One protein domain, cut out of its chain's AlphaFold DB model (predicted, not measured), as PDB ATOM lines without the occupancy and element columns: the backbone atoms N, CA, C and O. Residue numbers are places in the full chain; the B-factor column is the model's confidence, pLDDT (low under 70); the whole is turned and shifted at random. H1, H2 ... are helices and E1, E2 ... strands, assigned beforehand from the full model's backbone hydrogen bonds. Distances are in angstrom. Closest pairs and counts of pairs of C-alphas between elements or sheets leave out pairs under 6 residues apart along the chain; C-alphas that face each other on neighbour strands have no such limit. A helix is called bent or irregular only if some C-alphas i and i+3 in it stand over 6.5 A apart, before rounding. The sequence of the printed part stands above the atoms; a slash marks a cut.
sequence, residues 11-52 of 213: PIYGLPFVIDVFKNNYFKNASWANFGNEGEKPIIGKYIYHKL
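Overview. This is residues 11 to 52 of the 213 residues of an uncharacterized protein of Myroides sp. LoEW2-1 (UniProt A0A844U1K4). Two short parallel strands, E1 and E2, lie side by side; helix H1 folds back from the end of E1, and a long looped stretch, residues 27 to 46, fills the other end of the domain before leading into E2. The printed part has 42 residues, with one named helix and two named strands in the order E1, H1, E2. The class is mixed, helices and strands, with under half of the residues in named elements. The whole is compact, with a radius of gyration of the C-alphas of 9.1 A, and spans 25 by 17 by 11 A, only just rounded.

Along the chain. Begin at C-alpha 11, at (232.907, 242.777, 249.697), where strand E1, residues 11 to 14, starts its 9.7 A. Its neighbour E2, residues 47 to 51, covers 12.5 A and ends at C-alpha 51, at (228.829, 233.457, 247.441). Find C-alpha 16 at (224.584, 232.458, 244.216); from there H1, residues 16 to 26, runs 14.6 A. H1 is neither bent nor irregular, but only just: C-alphas 23 and 26 are 6.4 A apart.

Arrangement. Look first at the sheet, where E1 and E2 are parallel, with 33 degrees between their directions. C-alphas 11 and 48 face each other at 4.6 A. N 12 and O 48, at 2.8 A, and N 14 and O 50, at 3.1 A, are within hydrogen-bond range. The closest C-alphas of H1 and E2 are those of Pro 16 and Lys 51, 5.4 A apart. E1 and H1 are near each other, with 6 pairs of C-alphas within 10 A. E1, H1 and E2 form a strand-helix-strand unit, two parallel neighbour strands with a helix between them along the chain, and its crossover is right-handed. In H1 every O i to N i+4 pair is within hydrogen-bond range.

Size, cuts and confidence. The two C-alphas farthest apart are those of Ala 30 and Leu 52, at 26.4 A. The link from E1 to H1 is tight, with 1 residue, and the link from H1 to E2 is long, with 20 residues. The printed part has no cut. Its mean pLDDT is 95.5, and no printed residue is under 70.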
ATOM      1  N   PRO A  11     233.565 244.067 249.818       95.69
ATOM      2  CA  PRO A  11     232.907 242.777 249.697       95.69
ATOM      3  C   PRO A  11     231.434 242.963 249.307       95.69
ATOM      4  O   PRO A  11     230.762 243.878 249.786       95.69
ATOM      5  N   ILE A  12     230.939 242.092 248.431       96.88
ATOM      6  CA  ILE A  12     229.520 241.908 248.123       96.88
ATOM      7  C   ILE A  12     229.171 240.482 248.525       96.88
ATOM      8  O   ILE A  12     229.597 239.516 247.890       96.88
ATOM      9  N   TYR A  13     228.390 240.369 249.589       97.88
ATOM     10  CA  TYR A  13     227.856 239.107 250.072       97.88
ATOM     11  C   TYR A  13     226.500 238.857 249.421       97.88
ATOM     12  O   TYR A  13     225.648 239.743 249.414       97.88
ATOM     13  N   GLY A  14     226.288 237.664 248.879       97.69
ATOM     14  CA  GLY A  14     225.007 237.324 248.273       97.69
ATOM     15  C   GLY A  14     224.847 235.833 248.046       97.69
ATOM     16  O   GLY A  14     225.827 235.095 247.916       97.69
ATOM     17  N   LEU A  15     223.594 235.388 247.975       98.25
ATOM     18  CA  LEU A  15     223.285 234.047 247.491       98.25
ATOM     19  C   LEU A  15     223.733 233.898 246.025       98.25
ATOM     20  O   LEU A  15     223.806 234.898 245.303       98.25
ATOM     21  N   PRO A  16     224.025 232.670 245.550       97.75
ATOM     22  CA  PRO A  16     224.584 232.458 244.216       97.75
ATOM     23  C   PRO A  16     223.768 233.112 243.096       97.75
ATOM     24  O   PRO A  16     224.354 233.768 242.240       97.75
ATOM     25  N   PHE A  17     222.432 233.043 243.159       96.50
ATOM     26  CA  PHE A  17     221.564 233.648 242.142       96.50
ATOM     27  C   PHE A  17     221.715 235.178 242.058       96.50
ATOM     28  O   PHE A  17     221.656 235.736 240.966       96.50
ATOM     29  N   VAL A  18     221.974 235.861 243.181       97.06
ATOM     30  CA  VAL A  18     222.217 237.313 243.210       97.06
ATOM     31  C   VAL A  18     223.568 237.635 242.572       97.06
ATOM     32  O   VAL A  18     223.673 238.525 241.729       97.06
ATOM     33  N   ILE A  19     224.611 236.889 242.947       97.88
ATOM     34  CA  ILE A  19     225.961 237.080 242.401       97.88
ATOM     35  C   ILE A  19     225.989 236.805 240.893       97.88
ATOM     36  O   ILE A  19     226.654 237.523 240.146       97.88
ATOM     37  N   ASP A  20     225.235 235.814 240.423       96.75
ATOM     38  CA  ASP A  20     225.133 235.520 238.996       96.75
ATOM     39  C   ASP A  20     224.423 236.641 238.225       96.75
ATOM     40  O   ASP A  20     224.880 236.994 237.138       96.75
ATOM     41  N   VAL A  21     223.398 237.285 238.796       96.00
ATOM     42  CA  VAL A  21     222.791 238.494 238.205       96.00
ATOM     43  C   VAL A  21     223.808 239.637 238.117       96.00
ATOM     44  O   VAL A  21     223.928 240.284 237.073       96.00
ATOM     45  N   PHE A  22     224.611 239.869 239.161       96.19
ATOM     46  CA  PHE A  22     225.686 240.863 239.091       96.19
ATOM     47  C   PHE A  22     226.663 240.575 237.949       96.19
ATOM     48  O   PHE A  22     226.972 241.480 237.180       96.19
ATOM     49  N   LYS A  23     227.104 239.324 237.803       95.62
ATOM     50  CA  LYS A  23     228.072 238.916 236.775       95.62
ATOM     51  C   LYS A  23     227.513 238.972 235.356       95.62
ATOM     52  O   LYS A  23     228.227 239.340 234.428       95.62
ATOM     53  N   ASN A  24     226.260 238.565 235.180       95.25
ATOM     54  CA  ASN A  24     225.691 238.317 233.858       95.25
ATOM     55  C   ASN A  24     224.870 239.496 233.324       95.25
ATOM     56  O   ASN A  24     224.615 239.550 232.118       95.25
ATOM     57  N   ASN A  25     224.466 240.434 234.189       95.00
ATOM     58  CA  ASN A  25     223.530 241.496 233.826       95.00
ATOM     59  C   ASN A  25     224.011 242.899 234.204       95.00
ATOM     60  O   ASN A  25     223.802 243.808 233.406       95.00
ATOM     61  N   TYR A  26     224.647 243.102 235.363       94.19
ATOM     62  CA  TYR A  26     225.050 244.446 235.811       94.19
ATOM     63  C   TYR A  26     226.514 244.763 235.515       94.19
ATOM     64  O   TYR A  26     226.805 245.678 234.752       94.19
ATOM     65  N   PHE A  27     227.446 243.995 236.072       94.88
ATOM     66  CA  PHE A  27     228.885 244.139 235.852       94.88
ATOM     67  C   PHE A  27     229.331 243.374 234.603       94.88
ATOM     68  O   PHE A  27     230.266 242.576 234.614       94.88
ATOM     69  N   LYS A  28     228.611 243.652 233.518       90.75
ATOM     70  CA  LYS A  28     228.810 243.140 232.170       90.75
ATOM     71  C   LYS A  28     228.929 244.337 231.242       90.75
ATOM     72  O   LYS A  28     228.107 245.243 231.352       90.75
ATOM     73  N   ASN A  29     229.876 244.329 230.305       87.25
ATOM     74  CA  ASN A  29     230.269 245.530 229.554       87.25
ATOM     75  C   ASN A  29     229.105 246.218 228.817       87.25
ATOM     76  O   ASN A  29     229.139 247.428 228.615       87.25
ATOM     77  N   ALA A  30     228.069 245.461 228.446       90.75
ATOM     78  CA  ALA A  30     226.857 245.991 227.822       90.75
ATOM     79  C   ALA A  30     226.016 246.895 228.747       90.75
ATOM     80  O   ALA A  30     225.309 247.770 228.257       90.75
ATOM     81  N   SER A  31     226.089 246.685 230.062       93.88
ATOM     82  CA  SER A  31     225.326 247.427 231.072       93.88
ATOM     83  C   SER A  31     226.218 248.372 231.868       93.88
ATOM     84  O   SER A  31     225.880 249.537 232.053       93.88
ATOM     85  N   TRP A  32     227.353 247.870 232.360       94.50
ATOM     86  CA  TRP A  32     228.299 248.624 233.172       94.50
ATOM     87  C   TRP A  32     229.686 247.979 233.129       94.50
ATOM     88  O   TRP A  32     229.816 246.763 232.990       94.50
ATOM     89  N   ALA A  33     230.742 248.774 233.311       95.50
ATOM     90  CA  ALA A  33     232.096 248.229 233.415       95.50
ATOM     91  C   ALA A  33     232.178 247.179 234.539       95.50
ATOM     92  O   ALA A  33     231.578 247.363 235.606       95.50
ATOM     93  N   ASN A  34     232.927 246.091 234.322       95.94
ATOM     94  CA  ASN A  34     232.998 245.014 235.304       95.94
ATOM     95  C   ASN A  34     233.835 245.416 236.533       95.94
ATOM     96  O   ASN A  34     235.042 245.183 236.603       95.94
ATOM     97  N   PHE A  35     233.167 246.014 237.523       95.25
ATOM     98  CA  PHE A  35     233.743 246.324 238.833       95.25
ATOM     99  C   PHE A  35     233.847 245.113 239.766       95.25
ATOM    100  O   PHE A  35     234.480 245.239 240.814       95.25
ATOM    101  N   GLY A  36     233.260 243.969 239.407       95.75
ATOM    102  CA  GLY A  36     233.396 242.709 240.130       95.75
ATOM    103  C   GLY A  36     234.797 242.112 240.051       95.75
ATOM    104  O   GLY A  36     235.675 242.631 239.362       95.75
ATOM    105  N   ASN A  37     234.998 241.001 240.761       95.81
ATOM    106  CA  ASN A  37     236.197 240.159 240.705       95.81
ATOM    107  C   ASN A  37     236.016 238.900 239.834       95.81
ATOM    108  O   ASN A  37     236.984 238.190 239.577       95.81
ATOM    109  N   GLU A  38     234.792 238.626 239.376       95.69
ATOM    110  CA  GLU A  38     234.437 237.547 238.446       95.69
ATOM    111  C   GLU A  38     233.661 238.115 237.242       95.69
ATOM    112  O   GLU A  38     233.179 239.245 237.282       95.69
ATOM    113  N   GLY A  39     233.470 237.312 236.190       93.75
ATOM    114  CA  GLY A  39     232.620 237.656 235.043       93.75
ATOM    115  C   GLY A  39     233.404 238.056 233.792       93.75
ATOM    116  O   GLY A  39     234.499 237.549 233.540       93.75
ATOM    117  N   GLU A  40     232.807 238.927 232.978       95.00
ATOM    118  CA  GLU A  40     233.354 239.350 231.684       95.00
ATOM    119  C   GLU A  40     234.637 240.181 231.854       95.00
ATOM    120  O   GLU A  40     234.746 241.003 232.761       95.00
ATOM    121  N   LYS A  41     235.623 239.996 230.972       95.00
ATOM    122  CA  LYS A  41     236.822 240.847 230.948       95.00
ATOM    123  C   LYS A  41     236.535 242.168 230.210       95.00
ATOM    124  O   LYS A  41     235.725 242.170 229.287       95.00
ATOM    125  N   PRO A  42     237.245 243.267 230.531       94.94
ATOM    126  CA  PRO A  42     238.266 243.400 231.576       94.94
ATOM    127  C   PRO A  42     237.667 243.488 232.991       94.94
ATOM    128  O   PRO A  42     236.664 244.158 233.203       94.94
ATOM    129  N   ILE A  43     238.317 242.835 233.963       94.62
ATOM    130  CA  ILE A  43     237.902 242.805 235.377       94.62
ATOM    131  C   ILE A  43     238.643 243.907 236.141       94.62
ATOM    132  O   ILE A  43     239.872 243.915 236.166       94.62
ATOM    133  N   ILE A  44     237.903 244.814 236.782       94.06
ATOM    134  CA  ILE A  44     238.470 245.893 237.609       94.06
ATOM    135  C   ILE A  44     238.752 245.406 239.041       94.06
ATOM    136  O   ILE A  44     239.693 245.885 239.668       94.06
ATOM    137  N   GLY A  45     237.965 244.463 239.576       93.50
ATOM    138  CA  GLY A  45     238.253 243.821 240.866       93.50
ATOM    139  C   GLY A  45     238.009 244.692 242.102       93.50
ATOM    140  O   GLY A  45     238.607 244.453 243.148       93.50
ATOM    141  N   LYS A  46     237.148 245.715 242.009       94.25
ATOM    142  CA  LYS A  46     236.815 246.587 243.151       94.25
ATOM    143  C   LYS A  46     235.852 245.917 244.130       94.25
ATOM    144  O   LYS A  46     235.989 246.098 245.340       94.25
ATOM    145  N   TYR A  47     234.868 245.192 243.604       96.06
ATOM    146  CA  TYR A  47     233.897 244.431 244.376       96.06
ATOM    147  C   TYR A  47     234.299 242.962 244.425       96.06
ATOM    148  O   TYR A  47     234.544 242.358 243.382       96.06
ATOM    149  N   ILE A  48     234.364 242.396 245.628       96.50
ATOM    150  CA  ILE A  48     234.747 240.997 245.848       96.50
ATOM    151  C   ILE A  48     233.490 240.199 246.173       96.50
ATOM    152  O   ILE A  48     232.841 240.468 247.181       96.50
ATOM    153  N   TYR A  49     233.119 239.248 245.321       97.50
ATOM    154  CA  TYR A  49     231.944 238.418 245.558       97.50
ATOM    155  C   TYR A  49     232.212 237.339 246.602       97.50
ATOM    156  O   TYR A  49     233.116 236.518 246.451       97.50
ATOM    157  N   HIS A  50     231.350 237.289 247.612       97.44
ATOM    158  CA  HIS A  50     231.248 236.196 248.566       97.44
ATOM    159  C   HIS A  50     229.922 235.483 248.320       97.44
ATOM    160  O   HIS A  50     228.856 235.976 248.694       97.44
ATOM    161  N   LYS A  51     229.991 234.324 247.658       97.94
ATOM    162  CA  LYS A  51     228.829 233.457 247.441       97.94
ATOM    163  C   LYS A  51     228.506 232.745 248.746       97.94
ATOM    164  O   LYS A  51     229.317 231.968 249.247       97.94
ATOM    165  N   LEU A  52     227.337 233.036 249.293       98.38
ATOM    166  CA  LEU A  52     226.899 232.520 250.581       98.38
ATOM    167  C   LEU A  52     226.064 231.249 250.430       98.38
ATOM    168  O   LEU A  52     225.370 231.054 249.433       98.38
TER     169      LEU A  52